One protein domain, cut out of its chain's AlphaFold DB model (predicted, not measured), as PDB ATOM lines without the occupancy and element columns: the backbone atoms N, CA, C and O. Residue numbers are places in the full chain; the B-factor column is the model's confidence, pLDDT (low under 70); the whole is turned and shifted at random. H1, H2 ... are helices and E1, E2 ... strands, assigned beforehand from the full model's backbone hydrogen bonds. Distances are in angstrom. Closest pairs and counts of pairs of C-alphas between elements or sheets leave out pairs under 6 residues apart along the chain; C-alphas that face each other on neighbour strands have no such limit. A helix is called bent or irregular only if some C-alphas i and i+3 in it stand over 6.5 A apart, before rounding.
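This is residues 102 to 224 of the 395 residues of the protein "SFRICE_023176" of Spodoptera frugiperda (UniProt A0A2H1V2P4). Look first for one strongly twisted sheet of six short strands, with H4 standing at E3 and the long helix H5 grazing the sheet near its beginning, then sticking out as an arm with residues 211 to 223. Three further helices, H1, H2 and H3, make a loose arc off the sheet, H1 meeting the beginning of H5. The printed part has 123 residues, with five named helices and six named strands in the order E1 H1 H2 H3 E2 E3 H4 E4 E5 E6 H5; the sheet's order is E2 E3 E1 E6 E5 E4, all antiparallel, and the class is mixed, helices and strands. The whole is compact, with a radius of gyration of the C-alphas of 15.5 A, and spans 51 by 36 by 33 A, the arm of H5 making the length.

Find C-alpha 104 at (126.906, 151.660, 170.397), where E1, residues 104 to 110, begins; it is 18.3 A long. E2 is residues 158 to 161, and E3, residues 166 to 172, is 19.2 A long. E4 is residues 186 to 188, E5 191 to 193 and E6 199 to 201. H4 is residues 173 to 182, 14.5 A long. H5, residues 202 to 223, runs 31.2 A to C-alpha 223 at (109.544, 170.635, 162.228). H1 is residues 124 to 136, 18.1 A long; H2 is 138 to 144 and H3 146 to 151. H3 is irregular, with C-alphas 147 and 150 7.3 A apart.

In the sheet, look for N 107 and O 169 at 2.9 A between E1 and E3, and N 159 and O 168 at 2.8 A in the hairpin E2 and E3. E1 pairs staggered, with E3 over residues 104 to 109 and with E6 over 109 to 110, where N 110 and O 199 are 3.0 A apart. E4, E5 and E6 form a meander, each strand the antiparallel neighbour of the one before: N 193 and O 186 are 2.9 A apart, N 192 and O 200 2.8 A. H4 is on the sheet, over E3 at a height of 8.3 A, and only just stands up from it, rising 41 degrees; its closest C-alphas to E1 are those of Leu 173 and Leu 105, 6.2 A apart. H5 only grazes the sheet, with residues 202 to 208. H1 touches H5 with residues 127 to 131 alone, about perpendicular at 89 degrees, the closest C-alphas being those of Arg 127 and Ser 203, 5.8 A apart. H1 and H2 only just touch, only at the corner, with 3 pairs of C-alphas within 8 A, the closest those of Thr 135 and Thr 141 at 6.2 A. H2 and H3 meet only through their link but are near each other, with 7 pairs of C-alphas within 10 A. H1, H2 and H3 are not on the sheet. In H1, H4 and H5 every O i to N i+4 pair is within hydrogen-bond range; in H2 it is 2 of 3, and in H3 0 of 2, with 1 of 3 O i to N i+3 pairs within range.

The two C-alphas farthest apart are those of Leu 163 and Ser 224, 50.9 A. Without residues 211 to 224, which stand free, the body spans 37 by 34 by 29 A. The printed part has no cut, and its one long link is E1 to H1, 13 residues. Mean pLDDT of the printed part is 74.9; look for values under 70 at residues 102 to 103, 118, 128 to 129, 132 to 154 and 182 to 184.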
ATOM      1  N   ARG A 102     125.339 151.417 175.919       63.78
ATOM      2  CA  ARG A 102     124.018 151.005 175.407       63.78
ATOM      3  C   ARG A 102     123.653 151.630 174.058       63.78
ATOM      4  O   ARG A 102     122.692 151.180 173.438       63.78
ATOM      5  N   PHE A 103     124.382 152.654 173.618       67.69
ATOM      6  CA  PHE A 103     124.118 153.385 172.379       67.69
ATOM      7  C   PHE A 103     125.151 153.113 171.280       67.69
ATOM      8  O   PHE A 103     125.238 153.862 170.306       67.69
ATOM      9  N   HIS A 104     125.939 152.046 171.415       74.56
ATOM     10  CA  HIS A 104     126.906 151.660 170.397       74.56
ATOM     11  C   HIS A 104     126.248 150.863 169.263       74.56
ATOM     12  O   HIS A 104     125.454 149.943 169.461       74.56
ATOM     13  N   LEU A 105     126.610 151.223 168.038       81.00
ATOM     14  CA  LEU A 105     126.281 150.498 166.829       81.00
ATOM     15  C   LEU A 105     127.305 149.382 166.618       81.00
ATOM     16  O   LEU A 105     128.490 149.646 166.411       81.00
ATOM     17  N   HIS A 106     126.846 148.135 166.606       79.19
ATOM     18  CA  HIS A 106     127.709 146.992 166.327       79.19
ATOM     19  C   HIS A 106     127.742 146.715 164.826       79.19
ATOM     20  O   HIS A 106     126.746 146.295 164.233       79.19
ATOM     21  N   LEU A 107     128.901 146.934 164.209       84.38
ATOM     22  CA  LEU A 107     129.146 146.569 162.822       84.38
ATOM     23  C   LEU A 107     130.083 145.380 162.767       84.38
ATOM     24  O   LEU A 107     131.142 145.350 163.392       84.38
ATOM     25  N   VAL A 108     129.685 144.388 161.982       83.06
ATOM     26  CA  VAL A 108     130.514 143.214 161.755       83.06
ATOM     27  C   VAL A 108     131.450 143.536 160.604       83.06
ATOM     28  O   VAL A 108     131.016 143.626 159.454       83.06
ATOM     29  N   ALA A 109     132.728 143.708 160.920       84.50
ATOM     30  CA  ALA A 109     133.761 143.949 159.935       84.50
ATOM     31  C   ALA A 109     134.615 142.686 159.762       84.50
ATOM     32  O   ALA A 109     134.923 141.954 160.707       84.50
ATOM     33  N   LYS A 110     134.981 142.382 158.520       86.00
ATOM     34  CA  LYS A 110     135.906 141.285 158.229       86.00
ATOM     35  C   LYS A 110     137.244 141.866 157.818       86.00
ATOM     36  O   LYS A 110     137.284 142.808 157.034       86.00
ATOM     37  N   THR A 111     138.320 141.304 158.354       82.81
ATOM     38  CA  THR A 111     139.700 141.642 157.975       82.81
ATOM     39  C   THR A 111     140.118 140.915 156.699       82.81
ATOM     40  O   THR A 111     140.952 141.401 155.944       82.81
ATOM     41  N   SER A 112     139.517 139.753 156.432       85.31
ATOM     42  CA  SER A 112     139.709 139.011 155.192       85.31
ATOM     43  C   SER A 112     138.804 139.537 154.084       85.31
ATOM     44  O   SER A 112     137.637 139.879 154.309       85.31
ATOM     45  N   GLN A 113     139.344 139.562 152.864       81.88
ATOM     46  CA  GLN A 113     138.567 139.870 151.673       81.88
ATOM     47  C   GLN A 113     137.392 138.879 151.563       81.88
ATOM     48  O   GLN A 113     137.566 137.686 151.843       81.88
ATOM     49  N   PRO A 114     136.185 139.338 151.179       77.81
ATOM     50  CA  PRO A 114     135.063 138.441 150.952       77.81
ATOM     51  C   PRO A 114     135.469 137.329 149.983       77.81
ATOM     52  O   PRO A 114     136.113 137.601 148.971       77.81
ATOM     53  N   SER A 115     135.072 136.087 150.273       76.25
ATOM     54  CA  SER A 115     135.328 134.957 149.370       76.25
ATOM     55  C   SER A 115     134.877 135.299 147.948       76.25
ATOM     56  O   SER A 115     133.784 135.850 147.796       76.25
ATOM     57  N   GLU A 116     135.626 134.877 146.926       79.88
ATOM     58  CA  GLU A 116     135.311 135.074 145.496       79.88
ATOM     59  C   GLU A 116     134.063 134.319 145.003       79.88
ATOM     60  O   GLU A 116     133.889 134.070 143.811       79.88
ATOM     61  N   ARG A 117     133.158 133.943 145.911       72.62
ATOM     62  CA  ARG A 117     131.886 133.330 145.551       72.62
ATOM     63  C   ARG A 117     131.148 134.234 144.558       72.62
ATOM     64  O   ARG A 117     131.140 135.455 144.750       72.62
ATOM     65  N   PRO A 118     130.500 133.649 143.535       68.31
ATOM     66  CA  PRO A 118     129.762 134.410 142.541       68.31
ATOM     67  C   PRO A 118     128.791 135.367 143.225       68.31
ATOM     68  O   PRO A 118     127.993 134.965 144.077       68.31
ATOM     69  N   ILE A 119     128.871 136.646 142.860       70.38
ATOM     70  CA  ILE A 119     127.943 137.647 143.371       70.38
ATOM     71  C   ILE A 119     126.576 137.324 142.779       70.38
ATOM     72  O   ILE A 119     126.345 137.511 141.583       70.38
ATOM     73  N   ILE A 120     125.659 136.857 143.623       76.25
ATOM     74  CA  ILE A 120     124.255 136.737 143.242       76.25
ATOM     75  C   ILE A 120     123.750 138.159 142.998       76.25
ATOM     76  O   ILE A 120     123.681 138.976 143.926       76.25
ATOM     77  N   ARG A 121     123.436 138.472 141.734       72.44
ATOM     78  CA  ARG A 121     122.835 139.754 141.361       72.44
ATOM     79  C   ARG A 121     121.521 139.884 142.123       72.44
ATOM     80  O   ARG A 121     120.591 139.128 141.882       72.44
ATOM     81  N   SER A 122     121.489 140.818 143.062       78.25
ATOM     82  CA  SER A 122     120.322 141.111 143.884       78.25
ATOM     83  C   SER A 122     120.048 142.603 143.850       78.25
ATOM     84  O   SER A 122     120.965 143.432 143.865       78.25
ATOM     85  N   THR A 123     118.773 142.959 143.780       86.56
ATOM     86  CA  THR A 123     118.332 144.347 143.844       86.56
ATOM     87  C   THR A 123     118.560 144.911 145.247       86.56
ATOM     88  O   THR A 123     118.627 144.185 146.244       86.56
ATOM     89  N   LYS A 124     118.631 146.245 145.365       78.38
ATOM     90  CA  LYS A 124     118.724 146.928 146.669       78.38
ATOM     91  C   LYS A 124     117.626 146.458 147.637       78.38
ATOM     92  O   LYS A 124     117.895 146.251 148.819       78.38
ATOM     93  N   TRP A 125     116.408 146.257 147.133       73.88
ATOM     94  CA  TRP A 125     115.251 145.840 147.924       73.88
ATOM     95  C   TRP A 125     115.339 144.389 148.396       73.88
ATOM     96  O   TRP A 125     114.984 144.108 149.539       73.88
ATOM     97  N   GLU A 126     115.874 143.483 147.579       78.44
ATOM     98  CA  GLU A 126     116.110 142.087 147.970       78.44
ATOM     99  C   GLU A 126     117.150 141.992 149.087       78.44
ATOM    100  O   GLU A 126     116.928 141.298 150.079       78.44
ATOM    101  N   ARG A 127     118.240 142.765 148.996       79.69
ATOM    102  CA  ARG A 127     119.273 142.817 150.047       79.69
ATOM    103  C   ARG A 127     118.724 143.350 151.370       79.69
ATOM    104  O   ARG A 127     119.019 142.791 152.425       79.69
ATOM    105  N   LEU A 128     117.908 144.405 151.317       69.12
ATOM    106  CA  LEU A 128     117.242 144.957 152.501       69.12
ATOM    107  C   LEU A 128     116.233 143.974 153.096       69.12
ATOM    108  O   LEU A 128     116.165 143.840 154.314       69.12
ATOM    109  N   SER A 129     115.474 143.275 152.254       68.81
ATOM    110  CA  SER A 129     114.491 142.277 152.688       68.81
ATOM    111  C   SER A 129     115.173 141.083 153.350       68.81
ATOM    112  O   SER A 129     114.757 140.671 154.429       68.81
ATOM    113  N   TYR A 130     116.272 140.590 152.768       75.50
ATOM    114  CA  TYR A 130     117.105 139.547 153.363       75.50
ATOM    115  C   TYR A 130     117.664 139.976 154.720       75.50
ATOM    116  O   TYR A 130     117.545 139.233 155.691       75.50
ATOM    117  N   TYR A 131     118.231 141.184 154.813       72.88
ATOM    118  CA  TYR A 131     118.788 141.673 156.072       72.88
ATOM    119  C   TYR A 131     117.710 141.839 157.145       72.88
ATOM    120  O   TYR A 131     117.890 141.357 158.255       72.88
ATOM    121  N   ARG A 132     116.554 142.424 156.801       65.88
ATOM    122  CA  ARG A 132     115.409 142.542 157.716       65.88
ATOM    123  C   ARG A 132     114.929 141.179 158.196       65.88
ATOM    124  O   ARG A 132     114.708 141.012 159.389       65.88
ATOM    125  N   ALA A 133     114.798 140.210 157.289       63.59
ATOM    126  CA  ALA A 133     114.416 138.846 157.637       63.59
ATOM    127  C   ALA A 133     115.451 138.194 158.564       63.59
ATOM    128  O   ALA A 133     115.063 137.543 159.530       63.59
ATOM    129  N   LEU A 134     116.747 138.414 158.316       68.00
ATOM    130  CA  LEU A 134     117.850 137.911 159.137       68.00
ATOM    131  C   LEU A 134     117.859 138.532 160.541       68.00
ATOM    132  O   LEU A 134     118.034 137.816 161.518       68.00
ATOM    133  N   THR A 135     117.642 139.845 160.654       62.91
ATOM    134  CA  THR A 135     117.582 140.545 161.948       62.91
ATOM    135  C   THR A 135     116.284 140.273 162.706       62.91
ATOM    136  O   THR A 135     116.265 140.346 163.928       62.91
ATOM    137  N   ALA A 136     115.194 139.963 161.997       52.94
ATOM    138  CA  ALA A 136     113.888 139.674 162.587       52.94
ATOM    139  C   ALA A 136     113.680 138.186 162.917       52.94
ATOM    140  O   ALA A 136     112.674 137.854 163.542       52.94
ATOM    141  N   THR A 137     114.576 137.279 162.499       47.22
ATOM    142  CA  THR A 137     114.444 135.850 162.820       47.22
ATOM    143  C   THR A 137     115.021 135.560 164.208       47.22
ATOM    144  O   THR A 137     116.244 135.610 164.355       47.22
ATOM    145  N   PRO A 138     114.191 135.180 165.201       45.22
ATOM    146  CA  PRO A 138     114.627 135.014 166.592       45.22
ATOM    147  C   PRO A 138     115.792 134.024 166.750       45.22
ATOM    148  O   PRO A 138     116.700 134.256 167.537       45.22
ATOM    149  N   CYS A 139     115.849 132.981 165.915       39.16
ATOM    150  CA  CYS A 139     116.856 131.918 166.002       39.16
ATOM    151  C   CYS A 139     118.288 132.326 165.592       39.16
ATOM    152  O   CYS A 139     119.226 131.581 165.862       39.16
ATOM    153  N   LYS A 140     118.489 133.460 164.900       39.19
ATOM    154  CA  LYS A 140     119.837 133.948 164.523       39.19
ATOM    155  C   LYS A 140     120.250 135.205 165.276       39.19
ATOM    156  O   LYS A 140     121.440 135.365 165.551       39.19
ATOM    157  N   THR A 141     119.293 136.038 165.680       38.81
ATOM    158  CA  THR A 141     119.523 137.051 166.716       38.81
ATOM    159  C   THR A 141     119.890 136.400 168.051       38.81
ATOM    160  O   THR A 141     120.727 136.941 168.756       38.81
ATOM    161  N   GLU A 142     119.438 135.185 168.365       35.78
ATOM    162  CA  GLU A 142     119.941 134.455 169.543       35.78
ATOM    163  C   GLU A 142     121.446 134.132 169.476       35.78
ATOM    164  O   GLU A 142     122.168 134.276 170.460       35.78
ATOM    165  N   ILE A 143     121.971 133.756 168.308       37.19
ATOM    166  CA  ILE A 143     123.373 133.320 168.202       37.19
ATOM    167  C   ILE A 143     124.337 134.512 168.124       37.19
ATOM    168  O   ILE A 143     125.414 134.451 168.710       37.19
ATOM    169  N   ILE A 144     123.963 135.592 167.427       40.25
ATOM    170  CA  ILE A 144     124.840 136.765 167.227       40.25
ATOM    171  C   ILE A 144     124.536 137.891 168.220       40.25
ATOM    172  O   ILE A 144     125.433 138.648 168.565       40.25
ATOM    173  N   VAL A 145     123.296 138.010 168.697       40.06
ATOM    174  CA  VAL A 145     122.916 139.038 169.673       40.06
ATOM    175  C   VAL A 145     122.840 138.429 171.070       40.06
ATOM    176  O   VAL A 145     123.487 138.972 171.944       40.06
ATOM    177  N   MET A 146     122.216 137.272 171.328       33.19
ATOM    178  CA  MET A 146     122.078 136.799 172.725       33.19
ATOM    179  C   MET A 146     123.340 136.225 173.379       33.19
ATOM    180  O   MET A 146     123.532 136.464 174.568       33.19
ATOM    181  N   LYS A 147     124.269 135.594 172.644       41.31
ATOM    182  CA  LYS A 147     125.626 135.333 173.186       41.31
ATOM    183  C   LYS A 147     126.450 136.614 173.401       41.31
ATOM    184  O   LYS A 147     127.460 136.574 174.092       41.31
ATOM    185  N   HIS A 148     126.010 137.737 172.829       42.72
ATOM    186  CA  HIS A 148     126.665 139.044 172.887       42.72
ATOM    187  C   HIS A 148     125.821 140.123 173.604       42.72
ATOM    188  O   HIS A 148     126.194 141.290 173.594       42.72
ATOM    189  N   VAL A 149     124.707 139.785 174.267       40.47
ATOM    190  CA  VAL A 149     123.850 140.766 174.971       40.47
ATOM    191  C   VAL A 149     124.500 141.221 176.280       40.47
ATOM    192  O   VAL A 149     124.335 142.377 176.668       40.47
ATOM    193  N   GLU A 150     125.341 140.380 176.889       43.25
ATOM    194  CA  GLU A 150     126.282 140.801 177.941       43.25
ATOM    195  C   GLU A 150     127.461 141.630 177.383       43.25
ATOM    196  O   GLU A 150     128.155 142.306 178.135       43.25
ATOM    197  N   LEU A 151     127.641 141.661 176.054       45.41
ATOM    198  CA  LEU A 151     128.633 142.468 175.327       45.41
ATOM    199  C   LEU A 151     128.045 143.762 174.733       45.41
ATOM    200  O   LEU A 151     128.733 144.454 173.983       45.41
ATOM    201  N   ASN A 152     126.833 144.168 175.141       44.41
ATOM    202  CA  ASN A 152     126.336 145.539 174.918       44.41
ATOM    203  C   ASN A 152     127.214 146.607 175.608       44.41
ATOM    204  O   ASN A 152     126.936 147.799 175.528       44.41
ATOM    205  N   VAL A 153     128.274 146.179 176.294       56.41
ATOM    206  CA  VAL A 153     129.391 146.998 176.737       56.41
ATOM    207  C   VAL A 153     130.617 146.629 175.915       56.41
ATOM    208  O   VAL A 153     131.433 145.803 176.319       56.41
ATOM    209  N   CYS A 154     130.776 147.252 174.747       63.91
ATOM    210  CA  CYS A 154     132.090 147.257 174.115       63.91
ATOM    211  C   CYS A 154     132.999 148.161 174.949       63.91
ATOM    212  O   CYS A 154     132.990 149.378 174.778       63.91
ATOM    213  N   ALA A 155     133.765 147.567 175.868       71.06
ATOM    214  CA  ALA A 155     134.794 148.283 176.621       71.06
ATOM    215  C   ALA A 155     135.873 148.866 175.686       71.06
ATOM    216  O   ALA A 155     136.510 149.869 175.999       71.06
ATOM    217  N   THR A 156     136.055 148.249 174.517       81.25
ATOM    218  CA  THR A 156     136.991 148.650 173.467       81.25
ATOM    219  C   THR A 156     136.244 148.936 172.164       81.25
ATOM    220  O   THR A 156     135.231 148.307 171.869       81.25
ATOM    221  N   LYS A 157     136.758 149.856 171.333       83.94
ATOM    222  CA  LYS A 157     136.167 150.173 170.011       83.94
ATOM    223  C   LYS A 157     136.101 148.959 169.071       83.94
ATOM    224  O   LYS A 157     135.329 148.947 168.115       83.94
ATOM    225  N   THR A 158     136.908 147.936 169.330       85.25
ATOM    226  CA  THR A 158     136.979 146.715 168.533       85.25
ATOM    227  C   THR A 158     136.973 145.482 169.433       85.25
ATOM    228  O   THR A 158     137.611 145.454 170.485       85.25
ATOM    229  N   TYR A 159     136.243 144.459 169.006       88.06
ATOM    230  CA  TYR A 159     136.194 143.134 169.609       88.06
ATOM    231  C   TYR A 159     136.590 142.111 168.544       88.06
ATOM    232  O   TYR A 159     135.993 142.072 167.468       88.06
ATOM    233  N   PHE A 160     137.600 141.293 168.825       88.12
ATOM    234  CA  PHE A 160     138.037 140.234 167.919       88.12
ATOM    235  C   PHE A 160     137.550 138.876 168.422       88.12
ATOM    236  O   PHE A 160     137.916 138.444 169.513       88.12
ATOM    237  N   ASP A 161     136.748 138.194 167.607       85.12
ATOM    238  CA  ASP A 161     136.364 136.808 167.839       85.12
ATOM    239  C   ASP A 161     137.351 135.880 167.124       85.12
ATOM    240  O   ASP A 161     137.316 135.729 165.898       85.12
ATOM    241  N   ALA A 162     138.233 135.249 167.902       86.69
ATOM    242  CA  ALA A 162     139.249 134.341 167.380       86.69
ATOM    243  C   ALA A 162     138.664 133.054 166.775       86.69
ATOM    244  O   ALA A 162     139.271 132.481 165.873       86.69
ATOM    245  N   LEU A 163     137.489 132.600 167.232       82.62
ATOM    246  CA  LEU A 163     136.863 131.374 166.728       82.62
ATOM    247  C   LEU A 163     136.261 131.593 165.342       82.62
ATOM    248  O   LEU A 163     136.324 130.715 164.483       82.62
ATOM    249  N   LEU A 164     135.673 132.768 165.125       80.88
ATOM    250  CA  LEU A 164     135.037 133.121 163.859       80.88
ATOM    251  C   LEU A 164     135.973 133.869 162.905       80.88
ATOM    252  O   LEU A 164     135.636 134.021 161.730       80.88
ATOM    253  N   ASN A 165     137.132 134.319 163.392       84.50
ATOM    254  CA  ASN A 165     138.049 135.214 162.688       84.50
ATOM    255  C   ASN A 165     137.322 136.472 162.174       84.50
ATOM    256  O   ASN A 165     137.384 136.836 160.996       84.50
ATOM    257  N   VAL A 166     136.553 137.101 163.066       83.38
ATOM    258  CA  VAL A 166     135.727 138.281 162.776       83.38
ATOM    259  C   VAL A 166     136.080 139.392 163.753       83.38
ATOM    260  O   VAL A 166     136.220 139.151 164.948       83.38
ATOM    261  N   THR A 167     136.190 140.622 163.247       85.88
ATOM    262  CA  THR A 167     136.382 141.809 164.087       85.88
ATOM    263  C   THR A 167     135.081 142.598 164.130       85.88
ATOM    264  O   THR A 167     134.653 143.196 163.145       85.88
ATOM    265  N   ILE A 168     134.418 142.604 165.275       88.25
ATOM    266  CA  ILE A 168     133.250 143.446 165.502       88.25
ATOM    267  C   ILE A 168     133.766 144.826 165.894       88.25
ATOM    268  O   ILE A 168     134.491 144.975 166.874       88.25
ATOM    269  N   GLN A 169     133.420 145.837 165.108       86.56
ATOM    270  CA  GLN A 169     133.726 147.223 165.430       86.56
ATOM    271  C   GLN A 169     132.486 147.852 166.053       86.56
ATOM    272  O   GLN A 169     131.395 147.808 165.477       86.56
ATOM    273  N   CYS A 170     132.654 148.405 167.247       89.00
ATOM    274  CA  CYS A 170     131.597 149.096 167.961       89.00
ATOM    275  C   CYS A 170     131.793 150.588 167.737       89.00
ATOM    276  O   CYS A 170     132.766 151.178 168.206       89.00
ATOM    277  N   TYR A 171     130.876 151.183 166.990       85.12
ATOM    278  CA  TYR A 171     130.898 152.605 166.712       85.12
ATOM    279  C   TYR A 171     129.939 153.315 167.654       85.12
ATOM    280  O   TYR A 171     128.785 152.908 167.783       85.12
ATOM    281  N   ASN A 172     130.369 154.427 168.250       86.88
ATOM    282  CA  ASN A 172     129.392 155.419 168.679       86.88
ATOM    283  C   ASN A 172     128.640 155.896 167.426       86.88
ATOM    284  O   ASN A 172     129.211 155.966 166.337       86.88
ATOM    285  N   LEU A 173     127.354 156.201 167.549       79.56
ATOM    286  CA  LEU A 173     126.553 156.664 166.425       79.56
ATOM    287  C   LEU A 173     127.120 157.956 165.798       79.56
ATOM    288  O   LEU A 173     127.006 158.148 164.586       79.56
ATOM    289  N   GLN A 174     127.813 158.784 166.587       81.62
ATOM    290  CA  GLN A 174     128.561 159.931 166.072       81.62
ATOM    291  C   GLN A 174     129.817 159.514 165.286       81.62
ATOM    292  O   GLN A 174     129.952 159.922 164.134       81.62
ATOM    293  N   ASP A 175     130.672 158.646 165.845       83.19
ATOM    294  CA  ASP A 175     131.849 158.080 165.152       83.19
ATOM    295  C   ASP A 175     131.437 157.388 163.843       83.19
ATOM    296  O   ASP A 175     132.104 157.514 162.818       83.19
ATOM    297  N   PHE A 176     130.299 156.688 163.862       84.38
ATOM    298  CA  PHE A 176     129.679 156.112 162.679       84.38
ATOM    299  C   PHE A 176     129.364 157.216 161.668       84.38
ATOM    300  O   PHE A 176     129.914 157.214 160.572       84.38
ATOM    301  N   ALA A 177     128.534 158.198 162.024       82.00
ATOM    302  CA  ALA A 177     128.153 159.275 161.112       82.00
ATOM    303  C   ALA A 177     129.369 160.016 160.519       82.00
ATOM    304  O   ALA A 177     129.379 160.309 159.320       82.00
ATOM    305  N   GLU A 178     130.405 160.271 161.320       83.25
ATOM    306  CA  GLU A 178     131.645 160.920 160.885       83.25
ATOM    307  C   GLU A 178     132.465 160.042 159.932       83.25
ATOM    308  O   GLU A 178     132.893 160.528 158.877       83.25
ATOM    309  N   ALA A 179     132.594 158.742 160.223       79.56
ATOM    310  CA  ALA A 179     133.248 157.780 159.338       79.56
ATOM    311  C   ALA A 179     132.585 157.730 157.949       79.56
ATOM    312  O   ALA A 179     133.270 157.540 156.948       79.56
ATOM    313  N   PHE A 180     131.271 157.966 157.854       75.56
ATOM    314  CA  PHE A 180     130.556 158.006 156.570       75.56
ATOM    315  C   PHE A 180     130.505 159.386 155.912       75.56
ATOM    316  O   PHE A 180     130.246 159.464 154.710       75.56
ATOM    317  N   LYS A 181     130.727 160.467 156.666       78.44
ATOM    318  CA  LYS A 181     130.699 161.836 156.136       78.44
ATOM    319  C   LYS A 181     132.015 162.220 155.465       78.44
ATOM    320  O   LYS A 181     131.989 162.895 154.440       78.44
ATOM    321  N   ASN A 182     133.139 161.783 156.034       63.53
ATOM    322  CA  ASN A 182     134.466 162.262 155.639       63.53
ATOM    323  C   ASN A 182     135.279 161.256 154.820       63.53
ATOM    324  O   ASN A 182     136.225 161.650 154.144       63.53
ATOM    325  N   VAL A 183     134.927 159.970 154.855       65.31
ATOM    326  CA  VAL A 183     135.687 158.941 154.144       65.31
ATOM    327  C   VAL A 183     135.027 158.650 152.802       65.31
ATOM    328  O   VAL A 183     133.881 158.198 152.733       65.31
ATOM    329  N   THR A 184     135.775 158.849 151.718       66.94
ATOM    330  CA  THR A 184     135.510 158.216 150.422       66.94
ATOM    331  C   THR A 184     135.687 156.710 150.581       66.94
ATOM    332  O   THR A 184     136.733 156.145 150.276       66.94
ATOM    333  N   LEU A 185     134.668 156.048 151.130       75.12
ATOM    334  CA  LEU A 185     134.680 154.601 151.276       75.12
ATOM    335  C   LEU A 185     134.796 153.977 149.889       75.12
ATOM    336  O   LEU A 185     133.941 154.187 149.022       75.12
ATOM    337  N   GLY A 186     135.871 153.215 149.694       80.00
ATOM    338  CA  GLY A 186     136.053 152.419 148.495       80.00
ATOM    339  C   GLY A 186     134.929 151.394 148.414       80.00
ATOM    340  O   GLY A 186     134.668 150.663 149.374       80.00
ATOM    341  N   TYR A 187     134.243 151.350 147.279       82.50
ATOM    342  CA  TYR A 187     133.311 150.271 146.983       82.50
ATOM    343  C   TYR A 187     134.093 149.147 146.309       82.50
ATOM    344  O   TYR A 187     134.500 149.294 145.159       82.50
ATOM    345  N   ASP A 188     134.275 148.026 147.007       84.94
ATOM    346  CA  ASP A 188     134.759 146.787 146.392       84.94
ATOM    347  C   ASP A 188     133.616 145.771 146.371       84.94
ATOM    348  O   ASP A 188     133.189 145.265 147.416       84.94
ATOM    349  N   LYS A 189     133.104 145.493 145.165       85.88
ATOM    350  CA  LYS A 189     132.061 144.498 144.869       85.88
ATOM    351  C   LYS A 189     130.791 144.649 145.725       85.88
ATOM    352  O   LYS A 189     129.823 145.285 145.310       85.88
ATOM    353  N   SER A 190     130.768 144.010 146.894       85.06
ATOM    354  CA  SER A 190     129.621 143.873 147.802       85.06
ATOM    355  C   SER A 190     129.899 144.370 149.228       85.06
ATOM    356  O   SER A 190     129.067 144.186 150.126       85.06
ATOM    357  N   SER A 191     131.039 145.031 149.432       88.62
ATOM    358  CA  SER A 191     131.491 145.549 150.720       88.62
ATOM    359  C   SER A 191     132.012 146.978 150.616       88.62
ATOM    360  O   SER A 191     132.614 147.373 149.619       88.62
ATOM    361  N   TYR A 192     131.797 147.739 151.681       89.00
ATOM    362  CA  TYR A 192     132.496 148.991 151.922       89.00
ATOM    363  C   TYR A 192     133.866 148.673 152.505       89.00
ATOM    364  O   TYR A 192     133.953 147.939 153.493       89.00
ATOM    365  N   VAL A 193     134.914 149.219 151.896       89.25
ATOM    366  CA  VAL A 193     136.284 149.090 152.387       89.25
ATOM    367  C   VAL A 193     136.620 150.350 153.169       89.25
ATOM    368  O   VAL A 193     136.629 151.457 152.628       89.25
ATOM    369  N   THR A 194     136.849 150.176 154.466       86.81
ATOM    370  CA  THR A 194     137.365 151.239 155.338       86.81
ATOM    371  C   THR A 194     138.847 151.510 155.032       86.81
ATOM    372  O   THR A 194     139.511 150.641 154.462       86.81
ATOM    373  N   PRO A 195     139.404 152.676 155.413       87.44
ATOM    374  CA  PRO A 195     140.830 152.977 155.230       87.44
ATOM    375  C   PRO A 195     141.748 151.912 155.851       87.44
ATOM    376  O   PRO A 195     142.787 151.576 155.288       87.44
ATOM    377  N   ASP A 196     141.291 151.296 156.941       87.62
ATOM    378  CA  ASP A 196     141.971 150.213 157.657       87.62
ATOM    379  C   ASP A 196     141.820 148.835 156.983       87.62
ATOM    380  O   ASP A 196     142.129 147.807 157.582       87.62
ATOM    381  N   LYS A 197     141.309 148.787 155.744       90.19
ATOM    382  CA  LYS A 197     141.030 147.565 154.969       90.19
ATOM    383  C   LYS A 197     140.033 146.607 155.627       90.19
ATOM    384  O   LYS A 197     139.994 145.429 155.282       90.19
ATOM    385  N   ASN A 198     139.186 147.096 156.529       87.69
ATOM    386  CA  ASN A 198     138.070 146.298 157.023       87.69
ATOM    387  C   ASN A 198     136.906 146.351 156.034       87.69
ATOM    388  O   ASN A 198     136.536 147.429 155.557       87.69
ATOM    389  N   TYR A 199     136.320 145.186 155.775       89.44
ATOM    390  CA  TYR A 199     135.200 144.998 154.866       89.44
ATOM    391  C   TYR A 199     133.886 144.985 155.647       89.44
ATOM    392  O   TYR A 199     133.639 144.085 156.453       89.44
ATOM    393  N   ILE A 200     133.026 145.968 155.380       90.69
ATOM    394  CA  ILE A 200     131.682 146.083 155.957       90.69
ATOM    395  C   ILE A 200     130.653 145.701 154.891       90.69
ATOM    396  O   ILE A 200     130.713 146.167 153.754       90.69
ATOM    397  N   GLN A 201     129.678 144.863 155.237       88.75
ATOM    398  CA  GLN A 201     128.685 144.385 154.273       88.75
ATOM    399  C   GLN A 201     127.750 145.514 153.801       88.75
ATOM    400  O   GLN A 201     127.158 146.226 154.614       88.75
ATOM    401  N   ILE A 202     127.529 145.633 152.481       86.81
ATOM    402  CA  ILE A 202     126.694 146.712 151.920       86.81
ATOM    403  C   ILE A 202     125.266 146.712 152.477       86.81
ATOM    404  O   ILE A 202     124.704 147.776 152.710       86.81
ATOM    405  N   SER A 203     124.673 145.541 152.725       81.81
ATOM    406  CA  SER A 203     123.294 145.451 153.225       81.81
ATOM    407  C   SER A 203     123.120 146.037 154.627       81.81
ATOM    408  O   SER A 203     122.082 146.638 154.894       81.81
ATOM    409  N   GLN A 204     124.124 145.895 155.500       84.12
ATOM    410  CA  GLN A 204     124.111 146.510 156.831       84.12
ATOM    411  C   GLN A 204     124.110 148.034 156.702       84.12
ATOM    412  O   GLN A 204     123.310 148.720 157.331       84.12
ATOM    413  N   MET A 205     124.948 148.563 155.811       84.50
ATOM    414  CA  MET A 205     125.024 150.003 155.569       84.50
ATOM    415  C   MET A 205     123.771 150.567 154.912       84.50
ATOM    416  O   MET A 205     123.262 151.601 155.341       84.50
ATOM    417  N   ASP A 206     123.237 149.880 153.904       84.50
ATOM    418  CA  ASP A 206     121.997 150.280 153.244       84.50
ATOM    419  C   ASP A 206     120.826 150.312 154.239       84.50
ATOM    420  O   ASP A 206     119.963 151.185 154.131       84.50
ATOM    421  N   TYR A 207     120.800 149.402 155.222       85.69
ATOM    422  CA  TYR A 207     119.788 149.388 156.278       85.69
ATOM    423  C   TYR A 207     119.854 150.646 157.152       85.69
ATOM    424  O   TYR A 207     118.848 151.345 157.278       85.69
ATOM    425  N   TYR A 208     121.028 150.982 157.695       83.75
ATOM    426  CA  TYR A 208     121.170 152.156 158.564       83.75
ATOM    427  C   TYR A 208     120.991 153.474 157.811       83.75
ATOM    428  O   TYR A 208     120.346 154.382 158.327       83.75
ATOM    429  N   ARG A 209     121.454 153.569 156.558       81.31
ATOM    430  CA  ARG A 209     121.178 154.738 155.704       81.31
ATOM    431  C   ARG A 209     119.684 154.953 155.491       81.31
ATOM    432  O   ARG A 209     119.214 156.086 155.547       81.31
ATOM    433  N   HIS A 210     118.935 153.877 155.254       81.44
ATOM    434  CA  HIS A 210     117.480 153.962 155.141       81.44
ATOM    435  C   HIS A 210     116.841 154.384 156.457       81.44
ATOM    436  O   HIS A 210     116.010 155.284 156.448       81.44
ATOM    437  N   LEU A 211     117.246 153.784 157.576       81.38
ATOM    438  CA  LEU A 211     116.719 154.134 158.894       81.38
ATOM    439  C   LEU A 211     116.936 155.623 159.211       81.38
ATOM    440  O   LEU A 211     115.987 156.309 159.581       81.38
ATOM    441  N   LEU A 212     118.147 156.136 158.979       80.56
ATOM    442  CA  LEU A 212     118.481 157.550 159.170       80.56
ATOM    443  C   LEU A 212     117.688 158.470 158.233       80.56
ATOM    444  O   LEU A 212     117.208 159.512 158.669       80.56
ATOM    445  N   SER A 213     117.490 158.073 156.972       82.38
ATOM    446  CA  SER A 213     116.649 158.818 156.024       82.38
ATOM    447  C   SER A 213     115.191 158.901 156.495       82.38
ATOM    448  O   SER A 213     114.599 159.978 156.494       82.38
ATOM    449  N   PHE A 214     114.623 157.790 156.979       79.75
ATOM    450  CA  PHE A 214     113.268 157.769 157.537       79.75
ATOM    451  C   PHE A 214     113.130 158.672 158.763       79.75
ATOM    452  O   PHE A 214     112.146 159.405 158.869       79.75
ATOM    453  N   ILE A 215     114.115 158.641 159.662       81.38
ATOM    454  CA  ILE A 215     114.152 159.519 160.833       81.38
ATOM    455  C   ILE A 215     114.192 160.981 160.374       81.38
ATOM    456  O   ILE A 215     113.344 161.764 160.796       81.38
ATOM    457  N   SER A 216     115.090 161.325 159.444       81.06
ATOM    458  CA  SER A 216     115.226 162.681 158.891       81.06
ATOM    459  C   SER A 216     113.916 163.202 158.295       81.06
ATOM    460  O   SER A 216     113.499 164.309 158.618       81.06
ATOM    461  N   ILE A 217     113.226 162.395 157.479       84.75
ATOM    462  CA  ILE A 217     111.929 162.770 156.893       84.75
ATOM    463  C   ILE A 217     110.879 162.976 157.991       84.75
ATOM    464  O   ILE A 217     110.124 163.945 157.954       84.75
ATOM    465  N   GLY A 218     110.831 162.085 158.986       84.25
ATOM    466  CA  GLY A 218     109.917 162.218 160.120       84.25
ATOM    467  C   GLY A 218     110.117 163.534 160.871       84.25
ATOM    468  O   GLY A 218     109.148 164.189 161.243       84.25
ATOM    469  N   LEU A 219     111.364 163.963 161.032       83.44
ATOM    470  CA  LEU A 219     111.697 165.211 161.710       83.44
ATOM    471  C   LEU A 219     111.408 166.443 160.869       83.44
ATOM    472  O   LEU A 219     110.923 167.423 161.415       83.44
ATOM    473  N   GLU A 220     111.646 166.404 159.558       82.94
ATOM    474  CA  GLU A 220     111.239 167.489 158.658       82.94
ATOM    475  C   GLU A 220     109.719 167.696 158.691       82.94
ATOM    476  O   GLU A 220     109.242 168.833 158.723       82.94
ATOM    477  N   LEU A 221     108.953 166.602 158.761       83.06
ATOM    478  CA  LEU A 221     107.500 166.657 158.916       83.06
ATOM    479  C   LEU A 221     107.082 167.214 160.283       83.06
ATOM    480  O   LEU A 221     106.134 167.994 160.348       83.06
ATOM    481  N   LEU A 222     107.790 166.855 161.360       81.19
ATOM    482  CA  LEU A 222     107.537 167.384 162.706       81.19
ATOM    483  C   LEU A 222     107.946 168.858 162.852       81.19
ATOM    484  O   LEU A 222     107.301 169.601 163.586       81.19
ATOM    485  N   ALA A 223     109.000 169.284 162.156       79.06
ATOM    486  CA  ALA A 223     109.544 170.635 162.228       79.06
ATOM    487  C   ALA A 223     108.810 171.638 161.325       79.06
ATOM    488  O   ALA A 223     109.037 172.838 161.461       79.06
ATOM    489  N   SER A 224     107.950 171.182 160.403       86.06
ATOM    490  CA  SER A 224     107.216 172.060 159.486       86.06
ATOM    491  C   SER A 224     106.105 172.830 160.221       86.06
ATOM    492  O   SER A 224     105.057 172.258 160.529       86.06
TER     493      SER A 224